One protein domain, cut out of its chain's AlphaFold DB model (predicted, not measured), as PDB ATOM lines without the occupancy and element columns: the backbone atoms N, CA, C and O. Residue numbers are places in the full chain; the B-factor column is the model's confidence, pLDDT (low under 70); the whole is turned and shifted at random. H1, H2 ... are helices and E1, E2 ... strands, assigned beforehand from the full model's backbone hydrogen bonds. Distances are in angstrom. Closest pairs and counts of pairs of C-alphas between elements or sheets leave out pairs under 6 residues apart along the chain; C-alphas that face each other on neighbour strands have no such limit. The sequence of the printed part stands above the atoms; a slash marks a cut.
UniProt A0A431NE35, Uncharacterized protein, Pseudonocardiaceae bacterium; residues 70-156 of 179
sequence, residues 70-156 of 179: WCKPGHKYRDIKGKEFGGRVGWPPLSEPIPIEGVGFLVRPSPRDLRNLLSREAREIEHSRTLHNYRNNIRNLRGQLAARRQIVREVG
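Overview. This is residues 70 to 156 of the 179 residues of an uncharacterized protein of Pseudonocardiaceae bacterium (UniProt A0A431NE35). A small curled sheet of four antiparallel strands, in the order E2 E1 E4 E3, sits over a helical hairpin whose short arm, H1, grazes it and whose long arm, H2, runs well past H1 and makes the longest axis. The printed part has 87 residues, with four named strands, then two named helices; its class is mixed. It is compact, with a radius of gyration of the C-alphas of 13.7 A, and spans 45 by 27 by 17 A.

Arrangement. Look first at the hairpin of E1, residues 74 to 78, and E2, residues 84 to 89, where N 85 and O 77 are 2.9 A apart. E4, residues 104 to 106, is antiparallel to E1, with N 105 and O 78 at 2.8 A, and forms a hairpin with E3, residues 98 to 100, with N 100 and O 104 at 2.7 A. H1, residues 111 to 121, only grazes the sheet with residues 113 to 117. H2, residues 127 to 154, touches H1 with residues 130 to 138 alone, opposite ways at a shallow tilt of 16 degrees; their closest C-alphas, of Glu 121 and Thr 130, are 6.1 A apart. H1 and H2 have every O i to N i+4 pair within hydrogen-bond range.

Along the chain. Find C-alpha 74 at (-13.563, 27.456, 36.808), where E1 begins. H1 is 15.4 A long; H2 runs 40.9 A to C-alpha 154 at (-31.938, 18.700, 32.876).

Size, cuts and confidence. The farthest C-alphas, of Glu 126 and Gly 156, are 45.0 A apart. The printed part has no cut and no long link; no printed residue is under pLDDT 70.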
ATOM      1  N   TRP A  70     -17.056  21.652  32.957       91.50
ATOM      2  CA  TRP A  70     -17.123  22.890  32.184       91.50
ATOM      3  C   TRP A  70     -18.327  23.773  32.576       91.50
ATOM      4  O   TRP A  70     -18.243  25.001  32.479       91.50
ATOM      5  N   CYS A  71     -19.416  23.182  33.087       92.94
ATOM      6  CA  CYS A  71     -20.590  23.900  33.600       92.94
ATOM      7  C   CYS A  71     -20.371  24.480  35.007       92.94
ATOM      8  O   CYS A  71     -21.077  25.422  35.398       92.94
ATOM      9  N   LYS A  72     -19.410  23.930  35.758       92.38
ATOM     10  CA  LYS A  72     -19.025  24.396  37.094       92.38
ATOM     11  C   LYS A  72     -18.150  25.655  37.008       92.38
ATOM     12  O   LYS A  72     -17.536  25.916  35.965       92.38
ATOM     13  N   PRO A  73     -18.074  26.452  38.091       92.88
ATOM     14  CA  PRO A  73     -17.140  27.566  38.163       92.88
ATOM     15  C   PRO A  73     -15.693  27.099  37.987       92.88
ATOM     16  O   PRO A  73     -15.240  26.171  38.659       92.88
ATOM     17  N   GLY A  74     -14.957  27.773  37.110       94.56
ATOM     18  CA  GLY A  74     -13.563  27.456  36.808       94.56
ATOM     19  C   GLY A  74     -12.714  28.710  36.686       94.56
ATOM     20  O   GLY A  74     -13.225  29.829  36.749       94.56
ATOM     21  N   HIS A  75     -11.407  28.534  36.543       96.00
ATOM     22  CA  HIS A  75     -10.487  29.658  36.418       96.00
ATOM     23  C   HIS A  75     -10.692  30.413  35.107       96.00
ATOM     24  O   HIS A  75     -11.032  29.843  34.069       96.00
ATOM     25  N   LYS A  76     -10.497  31.729  35.169       95.69
ATOM     26  CA  LYS A  76     -10.723  32.620  34.033       95.69
ATOM     27  C   LYS A  76      -9.682  32.457  32.924       95.69
ATOM     28  O   LYS A  76     -10.035  32.566  31.747       95.69
ATOM     29  N   TYR A  77      -8.432  32.202  33.302       96.69
ATOM     30  CA  TYR A  77      -7.295  32.156  32.391       96.69
ATOM     31  C   TYR A  77      -6.603  30.796  32.410       96.69
ATOM     32  O   TYR A  77      -6.724  30.031  33.370       96.69
ATOM     33  N   ARG A  78      -5.847  30.529  31.349       96.31
ATOM     34  CA  ARG A  78      -4.969  29.371  31.204       96.31
ATOM     35  C   ARG A  78      -3.646  29.827  30.612       96.31
ATOM     36  O   ARG A  78      -3.641  30.591  29.650       96.31
ATOM     37  N   ASP A  79      -2.538  29.404  31.200       95.06
ATOM     38  CA  ASP A  79      -1.216  29.736  30.676       95.06
ATOM     39  C   ASP A  79      -0.863  28.872  29.450       95.06
ATOM     40  O   ASP A  79      -1.595  27.955  29.066       95.06
ATOM     41  N   ILE A  80       0.281  29.153  28.829       90.38
ATOM     42  CA  ILE A  80       0.780  28.396  27.668       90.38
ATOM     43  C   ILE A  80       1.114  26.929  27.985       90.38
ATOM     44  O   ILE A  80       1.203  26.116  27.072       90.38
ATOM     45  N   LYS A  81       1.300  26.582  29.266       92.31
ATOM     46  CA  LYS A  81       1.567  25.214  29.736       92.31
ATOM     47  C   LYS A  81       0.277  24.467  30.091       92.31
ATOM     48  O   LYS A  81       0.338  23.331  30.551       92.31
ATOM     49  N   GLY A  82      -0.886  25.094  29.901       90.94
ATOM     50  CA  GLY A  82      -2.190  24.522  30.216       90.94
ATOM     51  C   GLY A  82      -2.625  24.689  31.674       90.94
ATOM     52  O   GLY A  82      -3.706  24.222  32.033       90.94
ATOM     53  N   LYS A  83      -1.845  25.372  32.519       95.31
ATOM     54  CA  LYS A  83      -2.192  25.610  33.920       95.31
ATOM     55  C   LYS A  83      -3.252  26.699  34.020       95.31
ATOM     56  O   LYS A  83      -3.080  27.823  33.552       95.31
ATOM     57  N   GLU A  84      -4.353  26.362  34.669       94.31
ATOM     58  CA  GLU A  84      -5.460  27.277  34.918       94.31
ATOM     59  C   GLU A  84      -5.169  28.220  36.099       94.31
ATOM     60  O   GLU A  84      -4.656  27.795  37.135       94.31
ATOM     61  N   PHE A  85      -5.472  29.516  35.945       94.56
ATOM     62  CA  PHE A  85      -5.181  30.537  36.959       94.56
ATOM     63  C   PHE A  85      -6.143  31.742  36.937       94.56
ATOM     64  O   PHE A  85      -6.995  31.911  36.059       94.56
ATOM     65  N   GLY A  86      -6.005  32.612  37.942       92.75
ATOM     66  CA  GLY A  86      -6.857  33.786  38.145       92.75
ATOM     67  C   GLY A  86      -8.150  33.466  38.899       92.75
ATOM     68  O   GLY A  86      -8.325  32.372  39.437       92.75
ATOM     69  N   GLY A  87      -9.065  34.439  38.958       92.88
ATOM     70  CA  GLY A  87     -10.332  34.293  39.680       92.88
ATOM     71  C   GLY A  87     -11.207  33.167  39.122       92.88
ATOM     72  O   GLY A  87     -11.268  32.968  37.905       92.88
ATOM     73  N   ARG A  88     -11.900  32.442  40.011       94.38
ATOM     74  CA  ARG A  88     -12.895  31.437  39.614       94.38
ATOM     75  C   ARG A  88     -14.196  32.136  39.234       94.38
ATOM     76  O   ARG A  88     -14.725  32.931  40.005       94.38
ATOM     77  N   VAL A  89     -14.704  31.844  38.043       93.94
ATOM     78  CA  VAL A  89     -15.893  32.474  37.467       93.94
ATOM     79  C   VAL A  89     -16.884  31.419  36.987       93.94
ATOM     80  O   VAL A  89     -16.498  30.345  36.532       93.94
ATOM     81  N   GLY A  90     -18.178  31.734  37.069       90.62
ATOM     82  CA  GLY A  90     -19.270  30.856  36.626       90.62
ATOM     83  C   GLY A  90     -19.564  30.897  35.121       90.62
ATOM     84  O   GLY A  90     -20.574  30.339  34.689       90.62
ATOM     85  N   TRP A  91     -18.735  31.582  34.328       94.12
ATOM     86  CA  TRP A  91     -18.865  31.610  32.870       94.12
ATOM     87  C   TRP A  91     -18.392  30.280  32.274       94.12
ATOM     88  O   TRP A  91     -17.388  29.735  32.746       94.12
ATOM     89  N   PRO A  92     -19.088  29.732  31.264       93.94
ATOM     90  CA  PRO A  92     -18.621  28.533  30.584       93.94
ATOM     91  C   PRO A  92     -17.318  28.829  29.823       93.94
ATOM     92  O   PRO A  92     -17.096  29.977  29.418       93.94
ATOM     93  N   PRO A  93     -16.444  27.827  29.638       94.44
ATOM     94  CA  PRO A  93     -15.277  27.988  28.792       94.44
ATOM     95  C   PRO A  93     -15.707  28.147  27.329       94.44
ATOM     96  O   PRO A  93     -16.700  27.556  26.900       94.44
ATOM     97  N   LEU A  94     -14.961  28.934  26.559       91.19
ATOM     98  CA  LEU A  94     -15.065  28.887  25.104       91.19
ATOM     99  C   LEU A  94     -14.428  27.600  24.580       91.19
ATOM    100  O   LEU A  94     -13.466  27.094  25.158       91.19
ATOM    101  N   SER A  95     -14.955  27.102  23.460       86.44
ATOM    102  CA  SER A  95     -14.346  25.993  22.716       86.44
ATOM    103  C   SER A  95     -12.929  26.339  22.257       86.44
ATOM    104  O   SER A  95     -12.033  25.506  22.322       86.44
ATOM    105  N   GLU A  96     -12.733  27.593  21.853       90.00
ATOM    106  CA  GLU A  96     -11.453  28.152  21.441       90.00
ATOM    107  C   GLU A  96     -11.074  29.271  22.419       90.00
ATOM    108  O   GLU A  96     -11.737  30.315  22.452       90.00
ATOM    109  N   PRO A  97     -10.056  29.056  23.272       91.81
ATOM    110  CA  PRO A  97      -9.558  30.088  24.169       91.81
ATOM    111  C   PRO A  97      -8.997  31.287  23.401       91.81
ATOM    112  O   PRO A  97      -8.308  31.126  22.396       91.81
ATOM    113  N   ILE A  98      -9.244  32.495  23.907       94.12
ATOM    114  CA  ILE A  98      -8.801  33.730  23.249       94.12
ATOM    115  C   ILE A  98      -7.388  34.074  23.738       94.12
ATOM    116  O   ILE A  98      -7.211  34.212  24.951       94.12
ATOM    117  N   PRO A  99      -6.383  34.235  22.864       92.94
ATOM    118  CA  PRO A  99      -5.050  34.649  23.286       92.94
ATOM    119  C   PRO A  99      -5.067  36.087  23.823       92.94
ATOM    120  O   PRO A  99      -5.699  36.974  23.257       92.94
ATOM    121  N   ILE A 100      -4.364  36.310  24.929       90.69
ATOM    122  CA  ILE A 100      -4.195  37.598  25.599       90.69
ATOM    123  C   ILE A 100      -2.701  37.828  25.791       90.69
ATOM    124  O   ILE A 100      -2.035  37.089  26.527       90.69
ATOM    125  N   GLU A 101      -2.185  38.875  25.158       85.69
ATOM    126  CA  GLU A 101      -0.778  39.238  25.262       85.69
ATOM    127  C   GLU A 101      -0.357  39.459  26.724       85.69
ATOM    128  O   GLU A 101      -1.080  40.063  27.522       85.69
ATOM    129  N   GLY A 102       0.796  38.895  27.094       84.56
ATOM    130  CA  GLY A 102       1.358  38.977  28.445       84.56
ATOM    131  C   GLY A 102       0.636  38.153  29.521       84.56
ATOM    132  O   GLY A 102       1.084  38.144  30.665       84.56
ATOM    133  N   VAL A 103      -0.459  37.456  29.192       86.38
ATOM    134  CA  VAL A 103      -1.258  36.686  30.166       86.38
ATOM    135  C   VAL A 103      -1.377  35.210  29.779       86.38
ATOM    136  O   VAL A 103      -1.321  34.346  30.650       86.38
ATOM    137  N   GLY A 104      -1.525  34.889  28.493       92.62
ATOM    138  CA  GLY A 104      -1.794  33.528  28.022       92.62
ATOM    139  C   GLY A 104      -3.146  33.469  27.327       92.62
ATOM    140  O   GLY A 104      -3.362  34.193  26.367       92.62
ATOM    141  N   PHE A 105      -4.068  32.636  27.804       96.31
ATOM    142  CA  PHE A 105      -5.380  32.448  27.187       96.31
ATOM    143  C   PHE A 105      -6.525  32.822  28.129       96.31
ATOM    144  O   PHE A 105      -6.573  32.398  29.285       96.31
ATOM    145  N   LEU A 106      -7.498  33.572  27.616       96.25
ATOM    146  CA  LEU A 106      -8.798  33.795  28.234       96.25
ATOM    147  C   LEU A 106      -9.735  32.645  27.862       96.25
ATOM    148  O   LEU A 106     -10.191  32.532  26.726       96.25
ATOM    149  N   VAL A 107     -10.035  31.802  28.849       96.31
ATOM    150  CA  VAL A 107     -10.837  30.589  28.655       96.31
ATOM    151  C   VAL A 107     -12.307  30.843  28.966       96.31
ATOM    152  O   VAL A 107     -13.169  30.382  28.229       96.31
ATOM    153  N   ARG A 108     -12.611  31.590  30.035       96.31
ATOM    154  CA  ARG A 108     -13.988  31.831  30.517       96.31
ATOM    155  C   ARG A 108     -14.342  33.324  30.468       96.31
ATOM    156  O   ARG A 108     -14.360  33.982  31.515       96.31
ATOM    157  N   PRO A 109     -14.575  33.896  29.274       95.75
ATOM    158  CA  PRO A 109     -14.845  35.317  29.124       95.75
ATOM    159  C   PRO A 109     -16.243  35.691  29.616       95.75
ATOM    160  O   PRO A 109     -17.239  35.031  29.318       95.75
ATOM    161  N   SER A 110     -16.329  36.828  30.298       95.38
ATOM    162  CA  SER A 110     -17.589  37.547  30.467       95.38
ATOM    163  C   SER A 110     -17.882  38.430  29.243       95.38
ATOM    164  O   SER A 110     -16.960  38.801  28.509       95.38
ATOM    165  N   PRO A 111     -19.136  38.878  29.044       95.06
ATOM    166  CA  PRO A 111     -19.453  39.873  28.015       95.06
ATOM    167  C   PRO A 111     -18.616  41.155  28.138       95.06
ATOM    168  O   PRO A 111     -18.235  41.755  27.132       95.06
ATOM    169  N   ARG A 112     -18.281  41.550  29.374       95.19
ATOM    170  CA  ARG A 112     -17.415  42.702  29.649       95.19
ATOM    171  C   ARG A 112     -15.984  42.461  29.173       95.19
ATOM    172  O   ARG A 112     -15.383  43.372  28.617       95.19
ATOM    173  N   ASP A 113     -15.457  41.252  29.343       94.75
ATOM    174  CA  ASP A 113     -14.114  40.907  28.861       94.75
ATOM    175  C   ASP A 113     -14.035  40.993  27.339       94.75
ATOM    176  O   ASP A 113     -13.122  41.615  26.810       94.75
ATOM    177  N   LEU A 114     -15.041  40.458  26.640       95.31
ATOM    178  CA  LEU A 114     -15.117  40.543  25.180       95.31
ATOM    179  C   LEU A 114     -15.236  41.992  24.698       95.31
ATOM    180  O   LEU A 114     -14.652  42.355  23.679       95.31
ATOM    181  N   ARG A 115     -15.964  42.843  25.432       95.00
ATOM    182  CA  ARG A 115     -16.049  44.272  25.109       95.00
ATOM    183  C   ARG A 115     -14.717  44.989  25.325       95.00
ATOM    184  O   ARG A 115     -14.348  45.825  24.510       95.00
ATOM    185  N   ASN A 116     -13.997  44.657  26.393       93.50
ATOM    186  CA  ASN A 116     -12.670  45.213  26.650       93.50
ATOM    187  C   ASN A 116     -11.655  44.762  25.592       93.50
ATOM    188  O   ASN A 116     -10.831  45.571  25.177       93.50
ATOM    189  N   LEU A 117     -11.735  43.505  25.145       92.88
ATOM    190  CA  LEU A 117     -10.900  42.975  24.067       92.88
ATOM    191  C   LEU A 117     -11.130  43.720  22.761       92.88
ATOM    192  O   LEU A 117     -10.171  44.213  22.183       92.88
ATOM    193  N   LEU A 118     -12.390  43.917  22.374       93.19
ATOM    194  CA  LEU A 118     -12.739  44.723  21.206       93.19
ATOM    195  C   LEU A 118     -12.103  46.123  21.269       93.19
ATOM    196  O   LEU A 118     -11.527  46.580  20.289       93.19
ATOM    197  N   SER A 119     -12.196  46.804  22.416       92.62
ATOM    198  CA  SER A 119     -11.620  48.146  22.584       92.62
ATOM    199  C   SER A 119     -10.091  48.171  22.492       92.62
ATOM    200  O   SER A 119      -9.532  49.206  22.132       92.62
ATOM    201  N   ARG A 120      -9.418  47.071  22.852       89.50
ATOM    202  CA  ARG A 120      -7.961  46.920  22.726       89.50
ATOM    203  C   ARG A 120      -7.573  46.614  21.283       89.50
ATOM    204  O   ARG A 120      -6.848  47.397  20.686       89.50
ATOM    205  N   GLU A 121      -8.163  45.573  20.698       89.19
ATOM    206  CA  GLU A 121      -7.921  45.153  19.312       89.19
ATOM    207  C   GLU A 121      -8.222  46.271  18.308       89.19
ATOM    208  O   GLU A 121      -7.534  46.400  17.303       89.19
ATOM    209  N   ALA A 122      -9.202  47.138  18.585       88.69
ATOM    210  CA  ALA A 122      -9.533  48.268  17.716       88.69
ATOM    211  C   ALA A 122      -8.400  49.303  17.578       88.69
ATOM    212  O   ALA A 122      -8.471  50.148  16.690       88.69
ATOM    213  N   ARG A 123      -7.386  49.268  18.454       87.38
ATOM    214  CA  ARG A 123      -6.197  50.134  18.380       87.38
ATOM    215  C   ARG A 123      -5.050  49.514  17.584       87.38
ATOM    216  O   ARG A 123      -4.157  50.241  17.173       87.38
ATOM    217  N   GLU A 124      -5.070  48.198  17.402       83.19
ATOM    218  CA  GLU A 124      -3.922  47.412  16.930       83.19
ATOM    219  C   GLU A 124      -4.204  46.700  15.600       83.19
ATOM    220  O   GLU A 124      -3.302  46.497  14.793       83.19
ATOM    221  N   ILE A 125      -5.462  46.323  15.363       85.50
ATOM    222  CA  ILE A 125      -5.901  45.486  14.247       85.50
ATOM    223  C   ILE A 125      -6.909  46.261  13.390       85.50
ATOM    224  O   ILE A 125      -7.643  47.128  13.870       85.50
ATOM    225  N   GLU A 126      -6.984  45.908  12.107       90.94
ATOM    226  CA  GLU A 126      -8.002  46.400  11.181       90.94
ATOM    227  C   GLU A 126      -9.429  46.265  11.752       90.94
ATOM    228  O   GLU A 126      -9.848  45.209  12.238       90.94
ATOM    229  N   HIS A 127     -10.209  47.344  11.643       87.94
ATOM    230  CA  HIS A 127     -11.542  47.459  12.239       87.94
ATOM    231  C   HIS A 127     -12.510  46.334  11.827       87.94
ATOM    232  O   HIS A 127     -13.263  45.816  12.656       87.94
ATOM    233  N   SER A 128     -12.478  45.935  10.551       90.62
ATOM    234  CA  SER A 128     -13.328  44.880   9.982       90.62
ATOM    235  C   SER A 128     -13.099  43.530  10.681       90.62
ATOM    236  O   SER A 128     -14.050  42.870  11.118       90.62
ATOM    237  N   ARG A 129     -11.827  43.163  10.869       91.94
ATOM    238  CA  ARG A 129     -11.382  41.933  11.526       91.94
ATOM    239  C   ARG A 129     -11.722  41.935  13.012       91.94
ATOM    240  O   ARG A 129     -12.265  40.954  13.515       91.94
ATOM    241  N   THR A 130     -11.506  43.057  13.688       91.44
ATOM    242  CA  THR A 130     -11.837  43.233  15.109       91.44
ATOM    243  C   THR A 130     -13.338  43.045  15.378       91.44
ATOM    244  O   THR A 130     -13.740  42.314  16.288       91.44
ATOM    245  N   LEU A 131     -14.207  43.623  14.538       94.44
ATOM    246  CA  LEU A 131     -15.655  43.408  14.646       94.44
ATOM    247  C   LEU A 131     -16.064  41.960  14.353       94.44
ATOM    248  O   LEU A 131     -16.971  41.437  15.009       94.44
ATOM    249  N   HIS A 132     -15.422  41.317  13.376       94.06
ATOM    250  CA  HIS A 132     -15.669  39.914  13.053       94.06
ATOM    251  C   HIS A 132     -15.338  39.000  14.246       94.06
ATOM    252  O   HIS A 132     -16.200  38.233  14.684       94.06
ATOM    253  N   ASN A 133     -14.149  39.158  14.834       92.38
ATOM    254  CA  ASN A 133     -13.707  38.413  16.016       92.38
ATOM    255  C   ASN A 133     -14.674  38.595  17.188       92.38
ATOM    256  O   ASN A 133     -15.161  37.620  17.764       92.38
ATOM    257  N   TYR A 134     -15.029  39.843  17.505       94.44
ATOM    258  CA  TYR A 134     -15.963  40.146  18.587       94.44
ATOM    259  C   TYR A 134     -17.328  39.474  18.388       94.44
ATOM    260  O   TYR A 134     -17.859  38.854  19.313       94.44
ATOM    261  N   ARG A 135     -17.895  39.552  17.176       95.50
ATOM    262  CA  ARG A 135     -19.182  38.914  16.851       95.50
ATOM    263  C   ARG A 135     -19.113  37.397  17.000       95.50
ATOM    264  O   ARG A 135     -20.040  36.811  17.564       95.50
ATOM    265  N   ASN A 136     -18.034  36.771  16.539       94.88
ATOM    266  CA  ASN A 136     -17.843  35.327  16.668       94.88
ATOM    267  C   ASN A 136     -17.705  34.906  18.134       94.88
ATOM    268  O   ASN A 136     -18.417  34.001  18.571       94.88
ATOM    269  N   ASN A 137     -16.898  35.620  18.919       94.62
ATOM    270  CA  ASN A 137     -16.706  35.344  20.342       94.62
ATOM    271  C   ASN A 137     -18.010  35.490  21.139       94.62
ATOM    272  O   ASN A 137     -18.335  34.642  21.969       94.62
ATOM    273  N   ILE A 138     -18.808  36.525  20.852       95.50
ATOM    274  CA  ILE A 138     -20.128  36.709  21.473       95.50
ATOM    275  C   ILE A 138     -21.091  35.589  21.071       95.50
ATOM    276  O   ILE A 138     -21.824  35.081  21.922       95.50
ATOM    277  N   ARG A 139     -21.106  35.186  19.794       95.62
ATOM    278  CA  ARG A 139     -21.945  34.075  19.322       95.62
ATOM    279  C   ARG A 139     -21.572  32.772  20.030       95.62
ATOM    280  O   ARG A 139     -22.469  32.092  20.524       95.62
ATOM    281  N   ASN A 140     -20.277  32.474  20.142       94.75
ATOM    282  CA  ASN A 140     -19.781  31.290  20.840       94.75
ATOM    283  C   ASN A 140     -20.171  31.321  22.327       94.75
ATOM    284  O   ASN A 140     -20.822  30.398  22.812       94.75
ATOM    285  N   LEU A 141     -19.919  32.436  23.023       95.25
ATOM    286  CA  LEU A 141     -20.323  32.607  24.423       95.25
ATOM    287  C   LEU A 141     -21.832  32.385  24.620       95.25
ATOM    288  O   LEU A 141     -22.245  31.705  25.559       95.25
ATOM    289  N   ARG A 142     -22.673  32.927  23.731       95.75
ATOM    290  CA  ARG A 142     -24.129  32.713  23.778       95.75
ATOM    291  C   ARG A 142     -24.504  31.246  23.578       95.75
ATOM    292  O   ARG A 142     -25.378  30.769  24.301       95.75
ATOM    293  N   GLY A 143     -23.855  30.558  22.640       95.31
ATOM    294  CA  GLY A 143     -24.035  29.123  22.411       95.31
ATOM    295  C   GLY A 143     -23.692  28.306  23.655       95.31
ATOM    296  O   GLY A 143     -24.530  27.555  24.150       95.31
ATOM    297  N   GLN A 144     -22.522  28.551  24.248       94.56
ATOM    298  CA  GLN A 144     -22.083  27.880  25.476       94.56
ATOM    299  C   GLN A 144     -23.011  28.162  26.666       94.56
ATOM    300  O   GLN A 144     -23.323  27.275  27.459       94.56
ATOM    301  N   LEU A 145     -23.521  29.392  26.788       94.75
ATOM    302  CA  LEU A 145     -24.507  29.745  27.814       94.75
ATOM    303  C   LEU A 145     -25.867  29.080  27.593       94.75
ATOM    304  O   LEU A 145     -26.584  28.836  28.565       94.75
ATOM    305  N   ALA A 146     -26.271  28.850  26.345       95.56
ATOM    306  CA  ALA A 146     -27.488  28.108  26.040       95.56
ATOM    307  C   ALA A 146     -27.322  26.631  26.422       95.56
ATOM    308  O   ALA A 146     -28.129  26.128  27.201       95.56
ATOM    309  N   ALA A 147     -26.225  25.998  25.994       94.88
ATOM    310  CA  ALA A 147     -25.897  24.615  26.335       94.88
ATOM    311  C   ALA A 147     -25.807  24.402  27.856       94.88
ATOM    312  O   ALA A 147     -26.447  23.509  28.407       94.88
ATOM    313  N   ARG A 148     -25.104  25.292  28.571       94.50
ATOM    314  CA  ARG A 148     -25.030  25.242  30.039       94.50
ATOM    315  C   ARG A 148     -26.410  25.343  30.682       94.50
ATOM    316  O   ARG A 148     -26.703  24.611  31.619       94.50
ATOM    317  N   ARG A 149     -27.264  26.260  30.212       93.50
ATOM    318  CA  ARG A 149     -28.623  26.425  30.755       93.50
ATOM    319  C   ARG A 149     -29.492  25.198  30.521       93.50
ATOM    320  O   ARG A 149     -30.319  24.905  31.375       93.50
ATOM    321  N   GLN A 150     -29.318  24.521  29.392       95.44
ATOM    322  CA  GLN A 150     -30.016  23.279  29.096       95.44
ATOM    323  C   GLN A 150     -29.622  22.185  30.097       95.44
ATOM    324  O   GLN A 150     -30.489  21.700  30.812       95.44
ATOM    325  N   ILE A 151     -28.325  21.917  30.262       94.69
ATOM    326  CA  ILE A 151     -27.829  20.905  31.214       94.69
ATOM    327  C   ILE A 151     -28.252  21.227  32.651       94.69
ATOM    328  O   ILE A 151     -28.707  20.362  33.385       94.69
ATOM    329  N   VAL A 152     -28.149  22.494  33.061       92.69
ATOM    330  CA  VAL A 152     -28.578  22.933  34.400       92.69
ATOM    331  C   VAL A 152     -30.069  22.660  34.640       92.69
ATOM    332  O   VAL A 152     -30.446  22.337  35.764       92.69
ATOM    333  N   ARG A 153     -30.915  22.784  33.606       91.94
ATOM    334  CA  ARG A 153     -32.342  22.437  33.693       91.94
ATOM    335  C   ARG A 153     -32.552  20.928  33.753       91.94
ATOM    336  O   ARG A 153     -33.346  20.490  34.569       91.94
ATOM    337  N   GLU A 154     -31.846  20.167  32.922       94.44
ATOM    338  CA  GLU A 154     -31.938  18.700  32.876       94.44
ATOM    339  C   GLU A 154     -31.546  18.064  34.215       94.44
ATOM    340  O   GLU A 154     -32.218  17.159  34.693       94.44
ATOM    341  N   VAL A 155     -30.508  18.597  34.861       93.38
ATOM    342  CA  VAL A 155     -30.028  18.137  36.172       93.38
ATOM    343  C   VAL A 155     -30.879  18.680  37.337       93.38
ATOM    344  O   VAL A 155     -30.729  18.250  38.478       93.38
ATOM    345  N   GLY A 156     -31.791  19.624  37.077       91.88
ATOM    346  CA  GLY A 156     -32.695  20.159  38.096       91.88
ATOM    347  C   GLY A 156     -31.984  20.948  39.200       91.88
ATOM    348  O   GLY A 156     -32.409  20.904  40.350       91.88
TER     349      GLY A 156